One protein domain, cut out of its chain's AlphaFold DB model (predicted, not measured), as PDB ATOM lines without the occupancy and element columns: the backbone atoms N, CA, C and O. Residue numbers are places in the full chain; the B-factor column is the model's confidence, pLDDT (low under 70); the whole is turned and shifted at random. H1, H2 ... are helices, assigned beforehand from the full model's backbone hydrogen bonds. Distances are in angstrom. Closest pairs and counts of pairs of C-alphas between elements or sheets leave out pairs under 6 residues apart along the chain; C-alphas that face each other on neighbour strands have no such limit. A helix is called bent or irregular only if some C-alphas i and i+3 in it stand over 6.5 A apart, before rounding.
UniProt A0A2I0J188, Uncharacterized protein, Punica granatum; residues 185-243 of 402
ATOM      1  N   LEU A 185      34.873  31.565   6.866       96.12
ATOM      2  CA  LEU A 185      36.257  31.832   7.260       96.12
ATOM      3  C   LEU A 185      36.355  32.245   8.725       96.12
ATOM      4  O   LEU A 185      37.198  31.697   9.422       96.12
ATOM      5  N   GLU A 186      35.430  33.075   9.229       94.69
ATOM      6  CA  GLU A 186      35.377  33.390  10.669       94.69
ATOM      7  C   GLU A 186      35.281  32.113  11.534       94.69
ATOM      8  O   GLU A 186      35.864  32.044  12.612       94.69
ATOM      9  N   VAL A 187      34.542  31.093  11.074       95.00
ATOM     10  CA  VAL A 187      34.393  29.809  11.784       95.00
ATOM     11  C   VAL A 187      35.593  28.875  11.567       95.00
ATOM     12  O   VAL A 187      35.955  28.137  12.481       95.00
ATOM     13  N   ILE A 188      36.247  28.906  10.402       93.06
ATOM     14  CA  ILE A 188      37.485  28.141  10.179       93.06
ATOM     15  C   ILE A 188      38.644  28.702  11.007       93.06
ATOM     16  O   ILE A 188      39.340  27.911  11.635       93.06
ATOM     17  N   GLU A 189      38.809  30.025  11.098       91.25
ATOM     18  CA  GLU A 189      39.808  30.659  11.974       91.25
ATOM     19  C   GLU A 189      39.579  30.297  13.456       91.25
ATOM     20  O   GLU A 189      40.533  30.071  14.204       91.25
ATOM     21  N   GLU A 190      38.312  30.192  13.887       90.44
ATOM     22  CA  GLU A 190      37.944  29.704  15.226       90.44
ATOM     23  C   GLU A 190      38.404  28.253  15.464       90.44
ATOM     24  O   GLU A 190      38.888  27.950  16.555       90.44
ATOM     25  N   TYR A 191      38.304  27.370  14.463       85.12
ATOM     26  CA  TYR A 191      38.753  25.978  14.579       85.12
ATOM     27  C   TYR A 191      40.266  25.798  14.410       85.12
ATOM     28  O   TYR A 191      40.847  25.014  15.155       85.12
ATOM     29  N   GLU A 192      40.919  26.528  13.502       81.94
ATOM     30  CA  GLU A 192      42.373  26.460  13.276       81.94
ATOM     31  C   GLU A 192      43.170  26.878  14.526       81.94
ATOM     32  O   GLU A 192      44.220  26.313  14.836       81.94
ATOM     33  N   HIS A 193      42.628  27.820  15.305       75.50
ATOM     34  CA  HIS A 193      43.145  28.212  16.619       75.50
ATOM     35  C   HIS A 193      43.133  27.056  17.647       75.50
ATOM     36  O   HIS A 193      43.946  27.051  18.576       75.50
ATOM     37  N   GLU A 194      42.205  26.100  17.533       73.19
ATOM     38  CA  GLU A 194      42.081  24.958  18.452       73.19
ATOM     39  C   GLU A 194      42.767  23.686  17.927       73.19
ATOM     40  O   GLU A 194      43.375  22.956  18.715       73.19
ATOM     41  N   TRP A 195      42.703  23.426  16.617       71.06
ATOM     42  CA  TRP A 195      43.190  22.203  15.978       71.06
ATOM     43  C   TRP A 195      43.793  22.494  14.596       71.06
ATOM     44  O   TRP A 195      43.187  23.225  13.815       71.06
ATOM     45  N   PRO A 196      44.936  21.881  14.229       77.25
ATOM     46  CA  PRO A 196      45.469  22.012  12.877       77.25
ATOM     47  C   PRO A 196      44.483  21.424  11.860       77.25
ATOM     48  O   PRO A 196      44.004  20.298  12.025       77.25
ATOM     49  N   LEU A 197      44.197  22.177  10.796       83.38
ATOM     50  CA  LEU A 197      43.308  21.722   9.730       83.38
ATOM     51  C   LEU A 197      43.938  20.523   8.987       83.38
ATOM     52  O   LEU A 197      45.130  20.559   8.673       83.38
ATOM     53  N   PRO A 198      43.171  19.457   8.682       81.69
ATOM     54  CA  PRO A 198      43.703  18.267   8.010       81.69
ATOM     55  C   PRO A 198      44.013  18.496   6.519       81.69
ATOM     56  O   PRO A 198      44.770  17.728   5.931       81.69
ATOM     57  N   VAL A 199      43.421  19.531   5.914       88.06
ATOM     58  CA  VAL A 199      43.563  19.945   4.506       88.06
ATOM     59  C   VAL A 199      43.455  21.478   4.407       88.06
ATOM     60  O   VAL A 199      43.173  22.135   5.410       88.06
ATOM     61  N   SER A 200      43.675  22.065   3.224       91.25
ATOM     62  CA  SER A 200      43.555  23.520   3.024       91.25
ATOM     63  C   SER A 200      42.120  24.033   3.202       91.25
ATOM     64  O   SER A 200      41.149  23.295   3.041       91.25
ATOM     65  N   VAL A 201      41.985  25.332   3.481       93.94
ATOM     66  CA  VAL A 201      40.688  26.025   3.595       93.94
ATOM     67  C   VAL A 201      39.860  25.900   2.309       93.94
ATOM     68  O   VAL A 201      38.654  25.669   2.375       93.94
ATOM     69  N   GLU A 202      40.511  25.976   1.143       92.62
ATOM     70  CA  GLU A 202      39.896  25.696  -0.162       92.62
ATOM     71  C   GLU A 202      39.327  24.275  -0.227       92.62
ATOM     72  O   GLU A 202      38.176  24.093  -0.609       92.62
ATOM     73  N   GLN A 203      40.097  23.261   0.186       91.50
ATOM     74  CA  GLN A 203      39.642  21.871   0.162       91.50
ATOM     75  C   GLN A 203      38.444  21.667   1.100       91.50
ATOM     76  O   GLN A 203      37.452  21.078   0.682       91.50
ATOM     77  N   ILE A 204      38.462  22.256   2.306       93.12
ATOM     78  CA  ILE A 204      37.292  22.266   3.205       93.12
ATOM     79  C   ILE A 204      36.081  22.911   2.516       93.12
ATOM     80  O   ILE A 204      34.960  22.442   2.707       93.12
ATOM     81  N   TRP A 205      36.273  23.962   1.710       94.69
ATOM     82  CA  TRP A 205      35.183  24.578   0.952       94.69
ATOM     83  C   TRP A 205      34.622  23.648  -0.130       94.69
ATOM     84  O   TRP A 205      33.402  23.489  -0.190       94.69
ATOM     85  N   TYR A 206      35.474  23.010  -0.940       91.75
ATOM     86  CA  TYR A 206      35.047  22.041  -1.961       91.75
ATOM     87  C   TYR A 206      34.315  20.842  -1.340       91.75
ATOM     88  O   TYR A 206      33.185  20.538  -1.720       91.75
ATOM     89  N   ASP A 207      34.889  20.235  -0.300       91.38
ATOM     90  CA  ASP A 207      34.277  19.100   0.398       91.38
ATOM     91  C   ASP A 207      32.959  19.486   1.091       91.38
ATOM     92  O   ASP A 207      32.081  18.647   1.285       91.38
ATOM     93  N   LEU A 208      32.799  20.752   1.497       92.56
ATOM     94  CA  LEU A 208      31.575  21.249   2.123       92.56
ATOM     95  C   LEU A 208      30.476  21.574   1.103       92.56
ATOM     96  O   LEU A 208      29.320  21.251   1.372       92.56
ATOM     97  N   ARG A 209      30.800  22.195  -0.042       89.06
ATOM     98  CA  ARG A 209      29.806  22.565  -1.074       89.06
ATOM     99  C   ARG A 209      29.233  21.357  -1.821       89.06
ATOM    100  O   ARG A 209      28.083  21.421  -2.246       89.06
ATOM    101  N   ASP A 210      30.002  20.273  -1.936       87.75
ATOM    102  CA  ASP A 210      29.606  19.053  -2.656       87.75
ATOM    103  C   ASP A 210      28.726  18.106  -1.812       87.75
ATOM    104  O   ASP A 210      28.237  17.088  -2.305       87.75
ATOM    105  N   ARG A 211      28.481  18.431  -0.535       88.19
ATOM    106  CA  ARG A 211      27.596  17.657   0.348       88.19
ATOM    107  C   ARG A 211      26.122  17.975   0.110       88.19
ATOM    108  O   ARG A 211      25.718  19.137   0.124       88.19
ATOM    109  N   ASP A 212      25.290  16.932   0.098       84.94
ATOM    110  CA  ASP A 212      23.821  17.034   0.031       84.94
ATOM    111  C   ASP A 212      23.226  18.012   1.055       84.94
ATOM    112  O   ASP A 212      22.206  18.658   0.807       84.94
ATOM    113  N   ASP A 213      23.844  18.128   2.233       83.94
ATOM    114  CA  ASP A 213      23.334  18.958   3.311       83.94
ATOM    115  C   ASP A 213      23.798  20.423   3.289       83.94
ATOM    116  O   ASP A 213      23.265  21.236   4.050       83.94
ATOM    117  N   PHE A 214      24.641  20.808   2.325       85.06
ATOM    118  CA  PHE A 214      24.900  22.211   1.989       85.06
ATOM    119  C   PHE A 214      23.620  22.956   1.559       85.06
ATOM    120  O   PHE A 214      23.470  24.157   1.806       85.06
ATOM    121  N   ILE A 215      22.617  22.236   1.037       82.81
ATOM    122  CA  ILE A 215      21.291  22.788   0.708       82.81
ATOM    123  C   ILE A 215      20.586  23.447   1.914       82.81
ATOM    124  O   ILE A 215      19.703  24.288   1.729       82.81
ATOM    125  N   LYS A 216      20.986  23.117   3.156       83.19
ATOM    126  CA  LYS A 216      20.522  23.791   4.385       83.19
ATOM    127  C   LYS A 216      20.981  25.257   4.433       83.19
ATOM    128  O   LYS A 216      20.198  26.124   4.814       83.19
ATOM    129  N   ILE A 217      22.226  25.525   4.026       80.88
ATOM    130  CA  ILE A 217      22.835  26.864   3.939       80.88
ATOM    131  C   ILE A 217      22.307  27.644   2.726       80.88
ATOM    132  O   ILE A 217      22.119  28.859   2.822       80.88
ATOM    133  N   LYS A 218      22.007  26.943   1.622       82.06
ATOM    134  CA  LYS A 218      21.509  27.447   0.320       82.06
ATOM    135  C   LYS A 218      22.494  28.307  -0.468       82.06
ATOM    136  O   LYS A 218      22.693  28.051  -1.646       82.06
ATOM    137  N   GLU A 219      23.083  29.322   0.152       87.88
ATOM    138  CA  GLU A 219      24.099  30.175  -0.465       87.88
ATOM    139  C   GLU A 219      25.269  30.408   0.499       87.88
ATOM    140  O   GLU A 219      25.066  30.616   1.697       87.88
ATOM    141  N   TRP A 220      26.495  30.489  -0.031       91.81
ATOM    142  CA  TRP A 220      27.715  30.721   0.759       91.81
ATOM    143  C   TRP A 220      27.704  32.024   1.571       91.81
ATOM    144  O   TRP A 220      28.463  32.173   2.524       91.81
ATOM    145  N   THR A 221      26.816  32.961   1.231       90.94
ATOM    146  CA  THR A 221      26.644  34.232   1.947       90.94
ATOM    147  C   THR A 221      25.685  34.159   3.147       90.94
ATOM    148  O   THR A 221      25.378  35.194   3.740       90.94
ATOM    149  N   SER A 222      25.216  32.959   3.518       89.31
ATOM    150  CA  SER A 222      24.356  32.726   4.686       89.31
ATOM    151  C   SER A 222      24.970  33.256   5.985       89.31
ATOM    152  O   SER A 222      26.149  33.044   6.265       89.31
ATOM    153  N   ILE A 223      24.136  33.887   6.813       88.62
ATOM    154  CA  ILE A 223      24.503  34.420   8.134       88.62
ATOM    155  C   ILE A 223      24.226  33.440   9.291       88.62
ATOM    156  O   ILE A 223      24.389  33.804  10.456       88.62
ATOM    157  N   ASP A 224      23.773  32.215   9.001       90.50
ATOM    158  CA  ASP A 224      23.466  31.218  10.033       90.50
ATOM    159  C   ASP A 224      24.746  30.551  10.561       90.50
ATOM    160  O   ASP A 224      25.211  29.522  10.068       90.50
ATOM    161  N   ARG A 225      25.326  31.174  11.590       92.69
ATOM    162  CA  ARG A 225      26.556  30.721  12.250       92.69
ATOM    163  C   ARG A 225      26.440  29.317  12.849       92.69
ATOM    164  O   ARG A 225      27.440  28.611  12.878       92.69
ATOM    165  N   ALA A 226      25.251  28.903  13.297       92.62
ATOM    166  CA  ALA A 226      25.064  27.576  13.878       92.62
ATOM    167  C   ALA A 226      25.123  26.486  12.797       92.62
ATOM    168  O   ALA A 226      25.770  25.462  13.002       92.62
ATOM    169  N   LEU A 227      24.516  26.733  11.627       91.31
ATOM    170  CA  LEU A 227      24.640  25.837  10.472       91.31
ATOM    171  C   LEU A 227      26.072  25.786   9.924       91.31
ATOM    172  O   LEU A 227      26.534  24.703   9.574       91.31
ATOM    173  N   TRP A 228      26.790  26.915   9.882       93.88
ATOM    174  CA  TRP A 228      28.207  26.922   9.497       93.88
ATOM    175  C   TRP A 228      29.068  26.088  10.445       93.88
ATOM    176  O   TRP A 228      29.814  25.235   9.975       93.88
ATOM    177  N   GLN A 229      28.936  26.286  11.760       94.50
ATOM    178  CA  GLN A 229      29.684  25.521  12.762       94.50
ATOM    179  C   GLN A 229      29.414  24.011  12.649       94.50
ATOM    180  O   GLN A 229      30.360  23.232  12.619       94.50
ATOM    181  N   ASP A 230      28.151  23.595  12.502       92.69
ATOM    182  CA  ASP A 230      27.790  22.180  12.319       92.69
ATOM    183  C   ASP A 230      28.401  21.576  11.040       92.69
ATOM    184  O   ASP A 230      29.069  20.540  11.087       92.69
ATOM    185  N   LEU A 231      28.225  22.238   9.892       93.25
ATOM    186  CA  LEU A 231      28.682  21.720   8.601       93.25
ATOM    187  C   LEU A 231      30.212  21.694   8.491       93.25
ATOM    188  O   LEU A 231      30.764  20.669   8.085       93.25
ATOM    189  N   ILE A 232      30.895  22.771   8.901       93.75
ATOM    190  CA  ILE A 232      32.362  22.872   8.874       93.75
ATOM    191  C   ILE A 232      32.983  21.837   9.817       93.75
ATOM    192  O   ILE A 232      33.879  21.108   9.393       93.75
ATOM    193  N   LEU A 233      32.485  21.701  11.053       91.69
ATOM    194  CA  LEU A 233      33.002  20.714  12.007       91.69
ATOM    195  C   LEU A 233      32.871  19.285  11.468       91.69
ATOM    196  O   LEU A 233      33.801  18.486  11.596       91.69
ATOM    197  N   GLN A 234      31.742  18.964  10.832       91.38
ATOM    198  CA  GLN A 234      31.534  17.663  10.197       91.38
ATOM    199  C   GLN A 234      32.475  17.446   8.999       91.38
ATOM    200  O   GLN A 234      33.028  16.357   8.869       91.38
ATOM    201  N   THR A 235      32.713  18.461   8.157       93.00
ATOM    202  CA  THR A 235      33.658  18.352   7.028       93.00
ATOM    203  C   THR A 235      35.093  18.164   7.523       93.00
ATOM    204  O   THR A 235      35.759  17.224   7.097       93.00
ATOM    205  N   ILE A 236      35.550  18.967   8.490       90.81
ATOM    206  CA  ILE A 236      36.875  18.811   9.117       90.81
ATOM    207  C   ILE A 236      37.019  17.412   9.736       90.81
ATOM    208  O   ILE A 236      38.043  16.758   9.544       90.81
ATOM    209  N   SER A 237      35.984  16.922  10.426       88.25
ATOM    210  CA  SER A 237      35.976  15.581  11.028       88.25
ATOM    211  C   SER A 237      36.088  14.471   9.979       88.25
ATOM    212  O   SER A 237      36.859  13.531  10.166       88.25
ATOM    213  N   ASN A 238      35.365  14.582   8.861       88.38
ATOM    214  CA  ASN A 238      35.444  13.623   7.757       88.38
ATOM    215  C   ASN A 238      36.839  13.627   7.116       88.38
ATOM    216  O   ASN A 238      37.434  12.565   6.940       88.38
ATOM    217  N   ASN A 239      37.397  14.809   6.853       87.81
ATOM    218  CA  ASN A 239      38.720  14.959   6.246       87.81
ATOM    219  C   ASN A 239      39.830  14.427   7.164       87.81
ATOM    220  O   ASN A 239      40.749  13.754   6.699       87.81
ATOM    221  N   LEU A 240      39.708  14.638   8.478       85.69
ATOM    222  CA  LEU A 240      40.595  14.034   9.472       85.69
ATOM    223  C   LEU A 240      40.474  12.502   9.482       85.69
ATOM    224  O   LEU A 240      41.489  11.815   9.554       85.69
ATOM    225  N   MET A 241      39.261  11.949   9.379       82.81
ATOM    226  CA  MET A 241      39.058  10.498   9.305       82.81
ATOM    227  C   MET A 241      39.682   9.880   8.047       82.81
ATOM    228  O   MET A 241      40.281   8.811   8.154       82.81
ATOM    229  N   VAL A 242      39.597  10.545   6.890       85.81
ATOM    230  CA  VAL A 242      40.270  10.114   5.648       85.81
ATOM    231  C   VAL A 242      41.792  10.179   5.810       85.81
ATOM    232  O   VAL A 242      42.467   9.168   5.627       85.81
ATOM    233  N   ALA A 243      42.333  11.314   6.266       81.88
ATOM    234  CA  ALA A 243      43.770  11.475   6.496       81.88
ATOM    235  C   ALA A 243      44.333  10.446   7.498       81.88
ATOM    236  O   ALA A 243      45.435   9.922   7.315       81.88
TER     237      ALA A 243
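AT A GLANCE: This is residues 185 to 243 of the 402 residues of an uncharacterized protein of Punica granatum (UniProt A0A2I0J188). One long helix, H4, makes the longest part, with H2 crossing it at residues 231 to 236 nearly at a right angle and H1 packing at a steep angle on its residues 225 to 232. The short H3 is near H4 without clearly touching it. The printed part has 59 residues with four named helices, in the order H1, H2, H3, H4, and no named strand; the class is all helix. The whole is compact, with a radius of gyration of the C-alphas of 10.8 A and spans of 27 by 21 by 16 A.

IN THESE COORDINATES: H4, residues 225 to 243, is 26.5 A long, from C-alpha 225 at (26.556, 30.721, 12.250) to C-alpha 243 at (43.770, 11.475, 6.496). H2, residues 201 to 209, is 12.3 A long. H1, residues 185 to 192, is 10.1 A long and begins with C-alpha 185 at (36.257, 31.832, 7.260). H3, residues 212 to 216, is 8.7 A long; it is neither bent nor irregular, but only just: C-alphas 212 and 215 are 6.3 A apart.

HOW THE PARTS SIT: H4 touches H2 with residues 231 to 236 alone; their closest C-alphas, of Thr 235 and Leu 208, are 6.1 A apart. The two are about perpendicular at 73 degrees, only just more than steep. H4 touches H1 with residues 225 to 232 alone, the same way at a steep tilt of 46 degrees; their closest C-alphas, of Gln 229 and Val 187, are 6.4 A apart. H3 and H4 are close but not clearly touching, with the closest C-alphas, of Lys 216 and Leu 227, 7.6 A apart. H1 and H3 are apart. Every O i to N i+4 pair is within hydrogen-bond range in H1, H2 and H4; in H3 it is 0 of 1, beside 1 of 2 O i to N i+3 pairs.

THE WHOLE: The two C-alphas farthest apart, of Ile 223 and Ala 243, are 30.0 A apart. The printed part has no cut. The link from H2 to H3 is tight, and those from H1 to H2 and H3 to H4 are short. The mean pLDDT of the printed part is 88.3, and no printed residue is under 70.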